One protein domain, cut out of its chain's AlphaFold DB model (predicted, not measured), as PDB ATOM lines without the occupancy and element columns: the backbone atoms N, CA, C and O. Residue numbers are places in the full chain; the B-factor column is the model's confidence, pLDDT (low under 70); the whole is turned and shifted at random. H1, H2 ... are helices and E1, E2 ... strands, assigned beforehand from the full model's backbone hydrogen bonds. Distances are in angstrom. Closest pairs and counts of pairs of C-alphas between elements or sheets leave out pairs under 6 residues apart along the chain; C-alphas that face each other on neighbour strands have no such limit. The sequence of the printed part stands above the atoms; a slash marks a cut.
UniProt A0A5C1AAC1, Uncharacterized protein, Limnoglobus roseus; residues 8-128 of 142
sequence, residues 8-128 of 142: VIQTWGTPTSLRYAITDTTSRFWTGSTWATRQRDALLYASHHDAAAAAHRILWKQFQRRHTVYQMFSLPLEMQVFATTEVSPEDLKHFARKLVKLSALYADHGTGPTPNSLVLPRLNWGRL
ATOM      1  N   VAL A   8     186.868 204.143 219.868       89.81
ATOM      2  CA  VAL A   8     187.188 204.901 221.079       89.81
ATOM      3  C   VAL A   8     186.350 206.174 221.072       89.81
ATOM      4  O   VAL A   8     186.236 206.839 220.047       89.81
ATOM      5  N   ILE A   9     185.736 206.517 222.202       90.69
ATOM      6  CA  ILE A   9     184.942 207.744 222.322       90.69
ATOM      7  C   ILE A   9     185.851 208.856 222.827       90.69
ATOM      8  O   ILE A   9     186.469 208.728 223.881       90.69
ATOM      9  N   GLN A  10     185.901 209.959 222.092       91.50
ATOM     10  CA  GLN A  10     186.621 211.161 222.484       91.50
ATOM     11  C   GLN A  10     185.637 212.268 222.859       91.50
ATOM     12  O   GLN A  10     184.633 212.483 222.177       91.50
ATOM     13  N   THR A  11     185.947 212.984 223.939       92.31
ATOM     14  CA  THR A  11     185.180 214.157 224.374       92.31
ATOM     15  C   THR A  11     185.692 215.393 223.655       92.31
ATOM     16  O   THR A  11     186.878 215.704 223.724       92.31
ATOM     17  N   TRP A  12     184.801 216.080 222.953       91.88
ATOM     18  CA  TRP A  12     185.059 217.285 222.173       91.88
ATOM     19  C   TRP A  12     184.115 218.415 222.608       91.88
ATOM     20  O   TRP A  12     183.137 218.204 223.328       91.88
ATOM     21  N   GLY A  13     184.380 219.626 222.120       85.62
ATOM     22  CA  GLY A  13     183.591 220.814 222.445       85.62
ATOM     23  C   GLY A  13     184.040 221.485 223.742       85.62
ATOM     24  O   GLY A  13     185.156 221.278 224.214       85.62
ATOM     25  N   THR A  14     183.174 222.330 224.293       86.31
ATOM     26  CA  THR A  14     183.417 223.068 225.541       86.31
ATOM     27  C   THR A  14     182.679 222.406 226.708       86.31
ATOM     28  O   THR A  14     181.715 221.676 226.472       86.31
ATOM     29  N   PRO A  15     183.037 222.700 227.973       83.25
ATOM     30  CA  PRO A  15     182.306 222.185 229.136       83.25
ATOM     31  C   PRO A  15     180.795 222.470 229.107       83.25
ATOM     32  O   PRO A  15     180.005 221.686 229.621       83.25
ATOM     33  N   THR A  16     180.384 223.571 228.471       87.44
ATOM     34  CA  THR A  16     178.979 223.986 228.325       87.44
ATOM     35  C   THR A  16     178.284 223.402 227.092       87.44
ATOM     36  O   THR A  16     177.060 223.445 227.002       87.44
ATOM     37  N   SER A  17     179.032 222.843 226.137       89.00
ATOM     38  CA  SER A  17     178.496 222.220 224.926       89.00
ATOM     39  C   SER A  17     179.355 221.026 224.513       89.00
ATOM     40  O   SER A  17     179.974 221.013 223.442       89.00
ATOM     41  N   LEU A  18     179.372 220.005 225.369       92.38
ATOM     42  CA  LEU A  18     180.087 218.764 225.101       92.38
ATOM     43  C   LEU A  18     179.509 218.063 223.868       92.38
ATOM     44  O   LEU A  18     178.296 218.018 223.635       92.38
ATOM     45  N   ARG A  19     180.409 217.516 223.064       95.06
ATOM     46  CA  ARG A  19     180.124 216.638 221.936       95.06
ATOM     47  C   ARG A  19     181.046 215.442 222.024       95.06
ATOM     48  O   ARG A  19     182.120 215.513 222.609       95.06
ATOM     49  N   TYR A  20     180.629 214.339 221.432       94.12
ATOM     50  CA  TYR A  20     181.404 213.110 221.469       94.12
ATOM     51  C   TYR A  20     181.668 212.661 220.047       94.12
ATOM     52  O   TYR A  20     180.741 212.580 219.246       94.12
ATOM     53  N   ALA A  21     182.927 212.397 219.730       95.44
ATOM     54  CA  ALA A  21     183.336 211.812 218.463       95.44
ATOM     55  C   ALA A  21     183.778 210.368 218.703       95.44
ATOM     56  O   ALA A  21     184.222 210.018 219.795       95.44
ATOM     57  N   ILE A  22     183.663 209.530 217.678       95.12
ATOM     58  CA  ILE A  22     184.199 208.169 217.718       95.12
ATOM     59  C   ILE A  22     185.440 208.137 216.833       95.12
ATOM     60  O   ILE A  22     185.366 208.462 215.646       95.12
ATOM     61  N   THR A  23     186.562 207.727 217.409       94.50
ATOM     62  CA  THR A  23     187.811 207.451 216.701       94.50
ATOM     63  C   THR A  23     188.111 205.960 216.704       94.50
ATOM     64  O   THR A  23     187.458 205.202 217.413       94.50
ATOM     65  N   ASP A  24     189.081 205.507 215.921       90.94
ATOM     66  CA  ASP A  24     189.678 204.185 216.105       90.94
ATOM     67  C   ASP A  24     191.099 204.268 216.670       90.94
ATOM     68  O   ASP A  24     191.667 205.350 216.827       90.94
ATOM     69  N   THR A  25     191.692 203.110 216.962       85.31
ATOM     70  CA  THR A  25     193.083 202.982 217.429       85.31
ATOM     71  C   THR A  25     194.130 203.442 216.409       85.31
ATOM     72  O   THR A  25     195.297 203.584 216.755       85.31
ATOM     73  N   THR A  26     193.730 203.721 215.164       89.25
ATOM     74  CA  THR A  26     194.584 204.289 214.106       89.25
ATOM     75  C   THR A  26     194.341 205.785 213.891       89.25
ATOM     76  O   THR A  26     194.811 206.350 212.906       89.25
ATOM     77  N   SER A  27     193.623 206.444 214.808       89.00
ATOM     78  CA  SER A  27     193.281 207.872 214.749       89.00
ATOM     79  C   SER A  27     192.423 208.281 213.543       89.00
ATOM     80  O   SER A  27     192.462 209.432 213.111       89.00
ATOM     81  N   ARG A  28     191.613 207.366 212.993       95.25
ATOM     82  CA  ARG A  28     190.560 207.717 212.024       95.25
ATOM     83  C   ARG A  28     189.268 208.071 212.749       95.25
ATOM     84  O   ARG A  28     188.995 207.553 213.824       95.25
ATOM     85  N   PHE A  29     188.448 208.907 212.128       96.50
ATOM     86  CA  PHE A  29     187.195 209.432 212.656       96.50
ATOM     87  C   PHE A  29     185.997 208.758 211.996       96.50
ATOM     88  O   PHE A  29     185.942 208.610 210.775       96.50
ATOM     89  N   TRP A  30     185.019 208.361 212.801       96.94
ATOM     90  CA  TRP A  30     183.772 207.797 212.304       96.94
ATOM     91  C   TRP A  30     182.854 208.897 211.763       96.94
ATOM     92  O   TRP A  30     182.488 209.824 212.485       96.94
ATOM     93  N   THR A  31     182.418 208.762 210.513       96.62
ATOM     94  CA  THR A  31     181.546 209.737 209.831       96.62
ATOM     95  C   THR A  31     180.052 209.439 209.989       96.62
ATOM     96  O   THR A  31     179.214 210.151 209.446       96.62
ATOM     97  N   GLY A  32     179.689 208.353 210.678       94.62
ATOM     98  CA  GLY A  32     178.323 207.806 210.686       94.62
ATOM     99  C   GLY A  32     178.147 206.595 209.767       94.62
ATOM    100  O   GLY A  32     177.277 205.758 210.015       94.62
ATOM    101  N   SER A  33     179.001 206.459 208.750       94.06
ATOM    102  CA  SER A  33     178.941 205.367 207.768       94.06
ATOM    103  C   SER A  33     180.300 204.746 207.443       94.06
ATOM    104  O   SER A  33     180.362 203.551 207.148       94.06
ATOM    105  N   THR A  34     181.383 205.524 207.514       94.12
ATOM    106  CA  THR A  34     182.744 205.084 207.193       94.12
ATOM    107  C   THR A  34     183.780 205.742 208.113       94.12
ATOM    108  O   THR A  34     183.441 206.543 208.983       94.12
ATOM    109  N   TRP A  35     185.048 205.383 207.927       95.06
ATOM    110  CA  TRP A  35     186.194 205.972 208.614       95.06
ATOM    111  C   TRP A  35     186.882 207.001 207.712       95.06
ATOM    112  O   TRP A  35     187.239 206.687 206.577       95.06
ATOM    113  N   ALA A  36     187.099 208.209 208.225       96.50
ATOM    114  CA  ALA A  36     187.809 209.298 207.557       96.50
ATOM    115  C   ALA A  36     189.068 209.695 208.340       96.50
ATOM    116  O   ALA A  36     189.154 209.486 209.544       96.50
ATOM    117  N   THR A  37     190.059 210.290 207.679       96.12
ATOM    118  CA  THR A  37     191.292 210.759 208.342       96.12
ATOM    119  C   THR A  37     191.188 212.189 208.863       96.12
ATOM    120  O   THR A  37     191.999 212.605 209.685       96.12
ATOM    121  N   ARG A  38     190.207 212.967 208.393       95.75
ATOM    122  CA  ARG A  38     190.053 214.372 208.776       95.75
ATOM    123  C   ARG A  38     189.077 214.501 209.931       95.75
ATOM    124  O   ARG A  38     187.936 214.056 209.844       95.75
ATOM    125  N   GLN A  39     189.505 215.224 210.957       94.00
ATOM    126  CA  GLN A  39     188.712 215.476 212.156       94.00
ATOM    127  C   GLN A  39     187.356 216.142 211.856       94.00
ATOM    128  O   GLN A  39     186.345 215.789 212.454       94.00
ATOM    129  N   ARG A  40     187.317 217.078 210.900       94.88
ATOM    130  CA  ARG A  40     186.098 217.822 210.532       94.88
ATOM    131  C   ARG A  40     184.983 216.957 209.934       94.88
ATOM    132  O   ARG A  40     183.844 217.401 209.896       94.88
ATOM    133  N   ASP A  41     185.319 215.759 209.457       96.56
ATOM    134  CA  ASP A  41     184.364 214.835 208.843       96.56
ATOM    135  C   ASP A  41     183.715 213.914 209.905       96.56
ATOM    136  O   ASP A  41     182.869 213.080 209.580       96.56
ATOM    137  N   ALA A  42     184.115 214.041 211.179       96.75
ATOM    138  CA  ALA A  42     183.598 213.237 212.279       96.75
ATOM    139  C   ALA A  42     182.120 213.538 212.564       96.75
ATOM    140  O   ALA A  42     181.724 214.693 212.739       96.75
ATOM    141  N   LEU A  43     181.315 212.484 212.712       96.88
ATOM    142  CA  LEU A  43     179.966 212.616 213.249       96.88
ATOM    143  C   LEU A  43     180.044 212.904 214.751       96.88
ATOM    144  O   LEU A  43     180.614 212.122 215.516       96.88
ATOM    145  N   LEU A  44     179.432 214.013 215.164       96.38
ATOM    146  CA  LEU A  44     179.371 214.436 216.558       96.38
ATOM    147  C   LEU A  44     178.059 213.998 217.202       96.38
ATOM    148  O   LEU A  44     176.972 214.335 216.736       96.38
ATOM    149  N   TYR A  45     178.169 213.296 218.321       94.69
ATOM    150  CA  TYR A  45     177.042 212.882 219.145       94.69
ATOM    151  C   TYR A  45     176.807 213.901 220.261       94.69
ATOM    152  O   TYR A  45     177.754 214.425 220.855       94.69
ATOM    153  N   ALA A  46     175.537 214.173 220.560       92.88
ATOM    154  CA  ALA A  46     175.143 215.084 221.634       92.88
ATOM    155  C   ALA A  46     175.338 214.470 223.030       92.88
ATOM    156  O   ALA A  46     175.522 215.199 224.000       92.88
ATOM    157  N   SER A  47     175.326 213.139 223.134       89.25
ATOM    158  CA  SER A  47     175.531 212.423 224.388       89.25
ATOM    159  C   SER A  47     176.608 211.347 224.251       89.25
ATOM    160  O   SER A  47     176.765 210.712 223.204       89.25
ATOM    161  N   HIS A  48     177.334 211.104 225.343       86.56
ATOM    162  CA  HIS A  48     178.295 210.005 225.420       86.56
ATOM    163  C   HIS A  48     177.595 208.649 225.241       86.56
ATOM    164  O   HIS A  48     178.181 207.699 224.726       86.56
ATOM    165  N   HIS A  49     176.335 208.548 225.675       82.88
ATOM    166  CA  HIS A  49     175.541 207.331 225.556       82.88
ATOM    167  C   HIS A  49     175.302 206.954 224.090       82.88
ATOM    168  O   HIS A  49     175.540 205.810 223.707       82.88
ATOM    169  N   ASP A  50     174.917 207.923 223.258       87.44
ATOM    170  CA  ASP A  50     174.669 207.681 221.835       87.44
ATOM    171  C   ASP A  50     175.959 207.314 221.099       87.44
ATOM    172  O   ASP A  50     175.969 206.374 220.299       87.44
ATOM    173  N   ALA A  51     177.067 207.989 221.431       90.25
ATOM    174  CA  ALA A  51     178.387 207.638 220.914       90.25
ATOM    175  C   ALA A  51     178.786 206.206 221.305       90.25
ATOM    176  O   ALA A  51     179.253 205.443 220.460       90.25
ATOM    177  N   ALA A  52     178.546 205.797 222.554       86.25
ATOM    178  CA  ALA A  52     178.837 204.443 223.021       86.25
ATOM    179  C   ALA A  52     177.969 203.385 222.333       86.25
ATOM    180  O   ALA A  52     178.478 202.355 221.888       86.25
ATOM    181  N   ALA A  53     176.673 203.652 222.174       85.31
ATOM    182  CA  ALA A  53     175.772 202.766 221.452       85.31
ATOM    183  C   ALA A  53     176.195 202.612 219.981       85.31
ATOM    184  O   ALA A  53     176.143 201.509 219.432       85.31
ATOM    185  N   ALA A  54     176.635 203.694 219.335       90.94
ATOM    186  CA  ALA A  54     177.151 203.652 217.973       90.94
ATOM    187  C   ALA A  54     178.491 202.900 217.880       90.94
ATOM    188  O   ALA A  54     178.620 202.017 217.032       90.94
ATOM    189  N   ALA A  55     179.441 203.164 218.783       89.38
ATOM    190  CA  ALA A  55     180.710 202.440 218.893       89.38
ATOM    191  C   ALA A  55     180.489 200.924 219.019       89.38
ATOM    192  O   ALA A  55     181.048 200.134 218.257       89.38
ATOM    193  N   HIS A  56     179.577 200.513 219.900       86.50
ATOM    194  CA  HIS A  56     179.217 199.110 220.085       86.50
ATOM    195  C   HIS A  56     178.623 198.480 218.811       86.50
ATOM    196  O   HIS A  56     178.972 197.357 218.446       86.50
ATOM    197  N   ARG A  57     177.766 199.206 218.073       88.00
ATOM    198  CA  ARG A  57     177.231 198.735 216.777       88.00
ATOM    199  C   ARG A  57     178.319 198.588 215.717       88.00
ATOM    200  O   ARG A  57     178.264 197.639 214.936       88.00
ATOM    201  N   ILE A  58     179.278 199.515 215.661       89.56
ATOM    202  CA  ILE A  58     180.418 199.441 214.735       89.56
ATOM    203  C   ILE A  58     181.224 198.174 215.016       89.56
ATOM    204  O   ILE A  58     181.524 197.427 214.086       89.56
ATOM    205  N   LEU A  59     181.522 197.909 216.290       85.38
ATOM    206  CA  LEU A  59     182.267 196.729 216.710       85.38
ATOM    207  C   LEU A  59     181.511 195.434 216.374       85.38
ATOM    208  O   LEU A  59     182.055 194.559 215.706       85.38
ATOM    209  N   TRP A  60     180.226 195.345 216.724       84.94
ATOM    210  CA  TRP A  60     179.381 194.185 216.414       84.94
ATOM    211  C   TRP A  60     179.321 193.862 214.911       84.94
ATOM    212  O   TRP A  60     179.483 192.707 214.506       84.94
ATOM    213  N   LYS A  61     179.158 194.880 214.054       86.56
ATOM    214  CA  LYS A  61     179.098 194.704 212.591       86.56
ATOM    215  C   LYS A  61     180.376 194.096 212.000       86.56
ATOM    216  O   LYS A  61     180.291 193.419 210.975       86.56
ATOM    217  N   GLN A  62     181.541 194.308 212.616       84.44
ATOM    218  CA  GLN A  62     182.802 193.714 212.147       84.44
ATOM    219  C   GLN A  62     182.817 192.187 212.290       84.44
ATOM    220  O   GLN A  62     183.398 191.503 211.447       84.44
ATOM    221  N   PHE A  63     182.142 191.657 213.313       79.38
ATOM    222  CA  PHE A  63     182.079 190.222 213.605       79.38
ATOM    223  C   PHE A  63     180.864 189.534 212.970       79.38
ATOM    224  O   PHE A  63     180.934 188.342 212.684       79.38
ATOM    225  N   GLN A  64     179.786 190.265 212.654       79.06
ATOM    226  CA  GLN A  64     178.655 189.715 211.887       79.06
ATOM    227  C   GLN A  64     179.016 189.363 210.439       79.06
ATOM    228  O   GLN A  64     178.434 188.453 209.862       79.06
ATOM    229  N   ARG A  65     179.961 190.088 209.829       67.94
ATOM    230  CA  ARG A  65     180.360 189.885 208.422       67.94
ATOM    231  C   ARG A  65     181.288 188.684 208.203       67.94
ATOM    232  O   ARG A  65     181.687 188.429 207.073       67.94
ATOM    233  N   ARG A  66     181.674 187.981 209.269       66.19
ATOM    234  CA  ARG A  66     182.572 186.821 209.241       66.19
ATOM    235  C   ARG A  66     181.758 185.575 209.608       66.19
ATOM    236  O   ARG A  66     180.772 185.693 210.333       66.19
ATOM    237  N   HIS A  67     182.164 184.391 209.142       67.88
ATOM    238  CA  HIS A  67     181.637 183.112 209.639       67.88
ATOM    239  C   HIS A  67     182.108 182.897 211.087       67.88
ATOM    240  O   HIS A  67     183.016 182.117 211.362       67.88
ATOM    241  N   THR A  68     181.550 183.680 212.005       72.25
ATOM    242  CA  THR A  68     181.971 183.738 213.401       72.25
ATOM    243  C   THR A  68     181.182 182.709 214.192       72.25
ATOM    244  O   THR A  68     179.952 182.711 214.173       72.25
ATOM    245  N   VAL A  69     181.886 181.839 214.915       79.25
ATOM    246  CA  VAL A  69     181.260 180.937 215.887       79.25
ATOM    247  C   VAL A  69     180.715 181.784 217.037       79.25
ATOM    248  O   VAL A  69     181.469 182.503 217.691       79.25
ATOM    249  N   TYR A  70     179.407 181.711 217.282       81.50
ATOM    250  CA  TYR A  70     178.754 182.413 218.386       81.50
ATOM    251  C   TYR A  70     178.634 181.491 219.602       81.50
ATOM    252  O   TYR A  70     178.042 180.419 219.513       81.50
ATOM    253  N   GLN A  71     179.173 181.926 220.741       83.00
ATOM    254  CA  GLN A  71     179.028 181.255 222.032       83.00
ATOM    255  C   GLN A  71     178.590 182.278 223.078       83.00
ATOM    256  O   GLN A  71     179.117 183.390 223.125       83.00
ATOM    257  N   MET A  72     177.618 181.907 223.911       78.31
ATOM    258  CA  MET A  72     177.086 182.775 224.957       78.31
ATOM    259  C   MET A  72     177.510 182.254 226.326       78.31
ATOM    260  O   MET A  72     177.085 181.179 226.744       78.31
ATOM    261  N   PHE A  73     178.299 183.054 227.037       75.88
ATOM    262  CA  PHE A  73     178.662 182.818 228.430       75.88
ATOM    263  C   PHE A  73     177.849 183.756 229.324       75.88
ATOM    264  O   PHE A  73     177.614 184.910 228.966       75.88
ATOM    265  N   SER A  74     177.389 183.256 230.470       74.44
ATOM    266  CA  SER A  74     176.644 184.046 231.455       74.44
ATOM    267  C   SER A  74     177.429 184.104 232.755       74.44
ATOM    268  O   SER A  74     177.701 183.063 233.345       74.44
ATOM    269  N   LEU A  75     177.758 185.315 233.199       70.75
ATOM    270  CA  LEU A  75     178.374 185.585 234.494       70.75
ATOM    271  C   LEU A  75     177.428 186.499 235.296       70.75
ATOM    272  O   LEU A  75     177.000 187.520 234.745       70.75
ATOM    273  N   PRO A  76     177.053 186.155 236.542       74.44
ATOM    274  CA  PRO A  76     176.279 187.056 237.390       74.44
ATOM    275  C   PRO A  76     177.137 188.252 237.826       74.44
ATOM    276  O   PRO A  76     178.323 188.101 238.110       74.44
ATOM    277  N   LEU A  77     176.533 189.442 237.871       76.19
ATOM    278  CA  LEU A  77     177.132 190.626 238.486       76.19
ATOM    279  C   LEU A  77     176.455 190.846 239.836       76.19
ATOM    280  O   LEU A  77     175.258 191.127 239.883       76.19
ATOM    281  N   GLU A  78     177.223 190.735 240.911       76.56
ATOM    282  CA  GLU A  78     176.760 191.049 242.258       76.56
ATOM    283  C   GLU A  78     177.038 192.522 242.568       76.56
ATOM    284  O   GLU A  78     178.110 193.048 242.268       76.56
ATOM    285  N   MET A  79     176.053 193.203 243.150       76.88
ATOM    286  CA  MET A  79     176.160 194.602 243.554       76.88
ATOM    287  C   MET A  79     175.810 194.702 245.031       76.88
ATOM    288  O   MET A  79     174.701 194.357 245.429       76.88
ATOM    289  N   GLN A  80     176.754 195.184 245.837       79.56
ATOM    290  CA  GLN A  80     176.501 195.502 247.238       79.56
ATOM    291  C   GLN A  80     176.069 196.962 247.339       79.56
ATOM    292  O   GLN A  80     176.744 197.852 246.819       79.56
ATOM    293  N   VAL A  81     174.931 197.196 247.988       83.19
ATOM    294  CA  VAL A  81     174.348 198.528 248.151       83.19
ATOM    295  C   VAL A  81     174.288 198.845 249.638       83.19
ATOM    296  O   VAL A  81     173.625 198.145 250.397       83.19
ATOM    297  N   PHE A  82     174.982 199.904 250.043       87.25
ATOM    298  CA  PHE A  82     174.931 200.437 251.401       87.25
ATOM    299  C   PHE A  82     174.031 201.672 251.389       87.25
ATOM    300  O   PHE A  82     174.334 202.647 250.702       87.25
ATOM    301  N   ALA A  83     172.916 201.619 252.111       85.06
ATOM    302  CA  ALA A  83     171.933 202.695 252.162       85.06
ATOM    303  C   ALA A  83     171.313 202.795 253.561       85.06
ATOM    304  O   ALA A  83     171.240 201.808 254.287       85.06
ATOM    305  N   THR A  84     170.867 203.995 253.940       89.25
ATOM    306  CA  THR A  84     170.156 204.248 255.209       89.25
ATOM    307  C   THR A  84     168.686 203.831 255.162       89.25
ATOM    308  O   THR A  84     168.007 203.841 256.182       89.25
ATOM    309  N   THR A  85     168.183 203.502 253.973       87.69
ATOM    310  CA  THR A  85     166.828 203.014 253.717       87.69
ATOM    311  C   THR A  85     166.896 201.862 252.726       87.69
ATOM    312  O   THR A  85     167.871 201.731 251.985       87.69
ATOM    313  N   GLU A  86     165.848 201.043 252.684       86.50
ATOM    314  CA  GLU A  86     165.745 199.972 251.698       86.50
ATOM    315  C   GLU A  86     165.812 200.529 250.266       86.50
ATOM    316  O   GLU A  86     165.226 201.570 249.957       86.50
ATOM    317  N   VAL A  87     166.562 199.844 249.398       86.81
ATOM    318  CA  VAL A  87     166.700 200.192 247.981       86.81
ATOM    319  C   VAL A  87     165.923 199.174 247.166       86.81
ATOM    320  O   VAL A  87     166.239 197.984 247.187       86.81
ATOM    321  N   SER A  88     164.924 199.647 246.421       87.81
ATOM    322  CA  SER A  88     164.139 198.776 245.554       87.81
ATOM    323  C   SER A  88     164.991 198.230 244.391       87.81
ATOM    324  O   SER A  88     165.904 198.915 243.900       87.81
ATOM    325  N   PRO A  89     164.695 197.020 243.883       85.81
ATOM    326  CA  PRO A  89     165.323 196.506 242.665       85.81
ATOM    327  C   PRO A  89     165.171 197.452 241.467       85.81
ATOM    328  O   PRO A  89     166.075 197.554 240.636       85.81
ATOM    329  N   GLU A  90     164.051 198.166 241.370       86.06
ATOM    330  CA  GLU A  90     163.735 199.144 240.333       86.06
ATOM    331  C   GLU A  90     164.683 200.347 240.372       86.06
ATOM    332  O   GLU A  90     165.212 200.740 239.324       86.06
ATOM    333  N   ASP A  91     164.952 200.883 241.563       87.25
ATOM    334  CA  ASP A  91     165.889 201.991 241.761       87.25
ATOM    335  C   ASP A  91     167.318 201.554 241.456       87.25
ATOM    336  O   ASP A  91     168.028 202.228 240.700       87.25
ATOM    337  N   LEU A  92     167.723 200.378 241.951       86.06
ATOM    338  CA  LEU A  92     169.030 199.802 241.641       86.06
ATOM    339  C   LEU A  92     169.178 199.553 240.138       86.06
ATOM    340  O   LEU A  92     170.220 199.850 239.565       86.06
ATOM    341  N   LYS A  93     168.136 199.072 239.458       84.62
ATOM    342  CA  LYS A  93     168.123 198.886 238.001       84.62
ATOM    343  C   LYS A  93     168.210 200.216 237.262       84.62
ATOM    344  O   LYS A  93     168.931 200.311 236.268       84.62
ATOM    345  N   HIS A  94     167.507 201.250 237.718       82.31
ATOM    346  CA  HIS A  94     167.591 202.589 237.139       82.31
ATOM    347  C   HIS A  94     168.995 203.186 237.307       82.31
ATOM    348  O   HIS A  94     169.562 203.719 236.350       82.31
ATOM    349  N   PHE A  95     169.585 203.046 238.492       82.44
ATOM    350  CA  PHE A  95     170.952 203.459 238.786       82.44
ATOM    351  C   PHE A  95     171.979 202.657 237.975       82.44
ATOM    352  O   PHE A  95     172.794 203.235 237.257       82.44
ATOM    353  N   ALA A  96     171.893 201.328 237.990       78.25
ATOM    354  CA  ALA A  96     172.788 200.434 237.268       78.25
ATOM    355  C   ALA A  96     172.713 200.648 235.754       78.25
ATOM    356  O   ALA A  96     173.730 200.563 235.084       78.25
ATOM    357  N   ARG A  97     171.561 201.019 235.182       72.06
ATOM    358  CA  ARG A  97     171.477 201.432 233.765       72.06
ATOM    359  C   ARG A  97     172.355 202.644 233.442       72.06
ATOM    360  O   ARG A  97     172.865 202.731 232.329       72.06
ATOM    361  N   LYS A  98     172.549 203.559 234.398       66.19
ATOM    362  CA  LYS A  98     173.479 204.695 234.269       66.19
ATOM    363  C   LYS A  98     174.929 204.270 234.516       66.19
ATOM    364  O   LYS A  98     175.838 204.826 233.903       66.19
ATOM    365  N   LEU A  99     175.130 203.297 235.408       62.22
ATOM    366  CA  LEU A  99     176.442 202.798 235.822       62.22
ATOM    367  C   LEU A  99     177.053 201.812 234.824       62.22
ATOM    368  O   LEU A  99     178.267 201.781 234.658       62.22
ATOM    369  N   VAL A 100     176.218 201.086 234.079       58.97
ATOM    370  CA  VAL A 100     176.589 200.136 233.019       58.97
ATOM    371  C   VAL A 100     176.919 200.906 231.746       58.97
ATOM    372  O   VAL A 100     176.518 200.616 230.624       58.97
ATOM    373  N   LYS A 101     177.792 201.883 231.937       55.28
ATOM    374  CA  LYS A 101     178.977 202.039 231.125       55.28
ATOM    375  C   LYS A 101     179.826 200.785 231.353       55.28
ATOM    376  O   LYS A 101     180.863 200.831 232.002       55.28
ATOM    377  N   LEU A 102     179.399 199.638 230.819       51.12
ATOM    378  CA  LEU A 102     180.316 198.526 230.567       51.12
ATOM    379  C   LEU A 102     181.180 198.941 229.370       51.12
ATOM    380  O   LEU A 102     181.142 198.366 228.286       51.12
ATOM    381  N   SER A 103     181.922 200.028 229.565       52.19
ATOM    382  CA  SER A 103     183.119 200.357 228.828       52.19
ATOM    383  C   SER A 103     184.116 199.282 229.216       52.19
ATOM    384  O   SER A 103     184.954 199.471 230.090       52.19
ATOM    385  N   ALA A 104     183.982 198.113 228.592       60.28
ATOM    386  CA  ALA A 104     185.142 197.278 228.394       60.28
ATOM    387  C   ALA A 104     186.188 198.205 227.766       60.28
ATOM    388  O   ALA A 104     185.924 198.826 226.730       60.28
ATOM    389  N   LEU A 105     187.312 198.391 228.458       65.81
ATOM    390  CA  LEU A 105     188.444 199.172 227.975       65.81
ATOM    391  C   LEU A 105     189.086 198.383 226.830       65.81
ATOM    392  O   LEU A 105     190.171 197.829 226.954       65.81
ATOM    393  N   TYR A 106     188.366 198.269 225.711       73.62
ATOM    394  CA  TYR A 106     188.765 197.476 224.557       73.62
ATOM    395  C   TYR A 106     190.084 197.986 223.969       73.62
ATOM    396  O   TYR A 106     190.814 197.215 223.353       73.62
ATOM    397  N   ALA A 107     190.384 199.274 224.165       67.75
ATOM    398  CA  ALA A 107     191.665 199.869 223.808       67.75
ATOM    399  C   ALA A 107     192.832 199.253 224.601       67.75
ATOM    400  O   ALA A 107     193.872 198.981 224.011       67.75
ATOM    401  N   ASP A 108     192.633 198.964 225.891       70.19
ATOM    402  CA  ASP A 108     193.690 198.506 226.801       70.19
ATOM    403  C   ASP A 108     193.749 196.974 226.923       70.19
ATOM    404  O   ASP A 108     194.803 196.404 227.200       70.19
ATOM    405  N   HIS A 109     192.624 196.285 226.702       74.12
ATOM    406  CA  HIS A 109     192.492 194.840 226.938       74.12
ATOM    407  C   HIS A 109     192.115 194.023 225.693       74.12
ATOM    408  O   HIS A 109     191.984 192.801 225.771       74.12
ATOM    409  N   GLY A 110     191.946 194.669 224.535       74.62
ATOM    410  CA  GLY A 110     191.469 194.018 223.315       74.62
ATOM    411  C   GLY A 110     189.975 193.684 223.362       74.62
ATOM    412  O   GLY A 110     189.278 193.950 224.338       74.62
ATOM    413  N   THR A 111     189.442 193.117 222.277       81.25
ATOM    414  CA  THR A 111     187.991 192.882 222.120       81.25
ATOM    415  C   THR A 111     187.502 191.562 222.708       81.25
ATOM    416  O   THR A 111     186.293 191.344 222.769       81.25
ATOM    417  N   GLY A 112     188.407 190.686 223.147       84.62
ATOM    418  CA  GLY A 112     188.104 189.376 223.714       84.62
ATOM    419  C   GLY A 112     189.372 188.552 223.986       84.62
ATOM    420  O   GLY A 112     190.475 189.048 223.765       84.62
ATOM    421  N   PRO A 113     189.238 187.292 224.444       84.12
ATOM    422  CA  PRO A 113     190.368 186.435 224.839       84.12
ATOM    423  C   PRO A 113     191.341 186.085 223.700       84.12
ATOM    424  O   PRO A 113     192.456 185.640 223.951       84.12
ATOM    425  N   THR A 114     190.934 186.264 222.442       82.94
ATOM    426  CA  THR A 114     191.791 186.128 221.256       82.94
ATOM    427  C   THR A 114     191.649 187.344 220.329       82.94
ATOM    428  O   THR A 114     190.593 187.988 220.337       82.94
ATOM    429  N   PRO A 115     192.634 187.631 219.449       77.06
ATOM    430  CA  PRO A 115     192.584 188.776 218.523       77.06
ATOM    431  C   PRO A 115     191.364 188.806 217.585       77.06
ATOM    432  O   PRO A 115     191.002 189.857 217.058       77.06
ATOM    433  N   ASN A 116     190.730 187.647 217.375       77.38
ATOM    434  CA  ASN A 116     189.562 187.467 216.514       77.38
ATOM    435  C   ASN A 116     188.295 187.121 217.306       77.38
ATOM    436  O   ASN A 116     187.366 186.537 216.751       77.38
ATOM    437  N   SER A 117     188.244 187.472 218.590       81.50
ATOM    438  CA  SER A 117     187.063 187.279 219.432       81.50
ATOM    439  C   SER A 117     186.478 188.612 219.887       81.50
ATOM    440  O   SER A 117     187.187 189.612 220.030       81.50
ATOM    441  N   LEU A 118     185.164 188.608 220.096       84.12
ATOM    442  CA  LEU A 118     184.410 189.744 220.597       84.12
ATOM    443  C   LEU A 118     183.612 189.319 221.824       84.12
ATOM    444  O   LEU A 118     182.760 188.436 221.737       84.12
ATOM    445  N   VAL A 119     183.849 189.992 222.943       81.06
ATOM    446  CA  VAL A 119     183.041 189.888 224.154       81.06
ATOM    447  C   VAL A 119     182.161 191.125 224.245       81.06
ATOM    448  O   VAL A 119     182.650 192.243 224.418       81.06
ATOM    449  N   LEU A 120     180.851 190.915 224.130       78.06
ATOM    450  CA  LEU A 120     179.854 191.950 224.374       78.06
ATOM    451  C   LEU A 120     179.154 191.674 225.700       78.06
ATOM    452  O   LEU A 120     178.353 190.736 225.777       78.06
ATOM    453  N   PRO A 121     179.436 192.463 226.745       75.19
ATOM    454  CA  PRO A 121     178.770 192.281 228.014       75.19
ATOM    455  C   PRO A 121     177.286 192.617 227.861       75.19
ATOM    456  O   PRO A 121     176.900 193.635 227.283       75.19
ATOM    457  N   ARG A 122     176.436 191.738 228.385       71.88
ATOM    458  CA  ARG A 122     174.990 191.935 228.428       71.88
ATOM    459  C   ARG A 122     174.535 191.780 229.861       71.88
ATOM    460  O   ARG A 122     174.851 190.786 230.503       71.88
ATOM    461  N   LEU A 123     173.739 192.730 230.332       73.75
ATOM    462  CA  LEU A 123     173.025 192.555 231.585       73.75
ATOM    463  C   LEU A 123     171.666 191.921 231.335       73.75
ATOM    464  O   LEU A 123     170.855 192.438 230.563       73.75
ATOM    465  N   ASN A 124     171.421 190.803 232.011       74.69
ATOM    466  CA  ASN A 124     170.120 190.158 232.031       74.69
ATOM    467  C   ASN A 124     169.326 190.621 233.258       74.69
ATOM    468  O   ASN A 124     169.406 190.027 234.329       74.69
ATOM    469  N   TRP A 125     168.526 191.671 233.078       75.75
ATOM    470  CA  TRP A 125     167.705 192.239 234.149       75.75
ATOM    471  C   TRP A 125     166.634 191.291 234.694       75.75
ATOM    472  O   TRP A 125     166.155 191.524 235.796       75.75
ATOM    473  N   GLY A 126     166.245 190.250 233.950       73.62
ATOM    474  CA  GLY A 126     165.269 189.258 234.418       73.62
ATOM    475  C   GLY A 126     165.806 188.343 235.521       73.62
ATOM    476  O   GLY A 126     165.043 187.569 236.083       73.62
ATOM    477  N   ARG A 127     167.109 188.415 235.821       75.25
ATOM    478  CA  ARG A 127     167.759 187.684 236.916       75.25
ATOM    479  C   ARG A 127     168.110 188.569 238.117       75.25
ATOM    480  O   ARG A 127     168.808 188.104 239.007       75.25
ATOM    481  N   LEU A 128     167.676 189.832 238.134       76.75
ATOM    482  CA  LEU A 128     167.848 190.688 239.306       76.75
ATOM    483  C   LEU A 128     166.835 190.268 240.376       76.75
ATOM    484  O   LEU A 128     165.633 190.317 240.128       76.75
TER     485      LEU A 128
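AT A GLANCE: This is residues 8 to 128 of the 142 residues of an uncharacterized protein of Limnoglobus roseus (UniProt A0A5C1AAC1). The model has little regular structure: a hairpin of E1 and E2 with residues 48 to 58 of helix H1 packed on it, from which long unnamed stretches make a wide, open loop out to H2, and residues 82 to 88 stick out. Printed are 121 residues, with elements in the order E1, E2, H1, H2, H3; the class is mixed, and named elements hold only 47 residues. It is loose, radius of gyration of the C-alphas 17.3 A, and flat, 52 by 45 by 22 A.

IN THESE COORDINATES: E1, residues 8 to 14, begins at C-alpha 8 (187.188, 204.901, 221.079) and spans 19.1 A; E2, residues 17 to 24, spans 23.0 A. H1, residues 48 to 64, spans 24.4 A, and H2, residues 89 to 99, 14.5 A. H3, residues 106 to 109, ends at C-alpha 109 (192.492, 194.840, 226.938).

HOW THE PARTS SIT: Hairpin E1 and E2 is antiparallel; N 10 and O 21 are within hydrogen-bond range, 2.8 A. The closest C-alphas of E2 and H1, Tyr 20 and His 48, are 5.9 A apart. H2 is apart from H1. O i to N i+4 pairs are within range in 12 of 13 for H1 and 6 of 7 for H2; H3 is too short.

THE WHOLE: The farthest C-alphas, Thr 37 and Thr 85, are 52.1 A apart. The printed part has no cut; links E2 to H1 and H1 to H2 are long. Residues 65 to 67, 98 to 105 and 107 have pLDDT under 70.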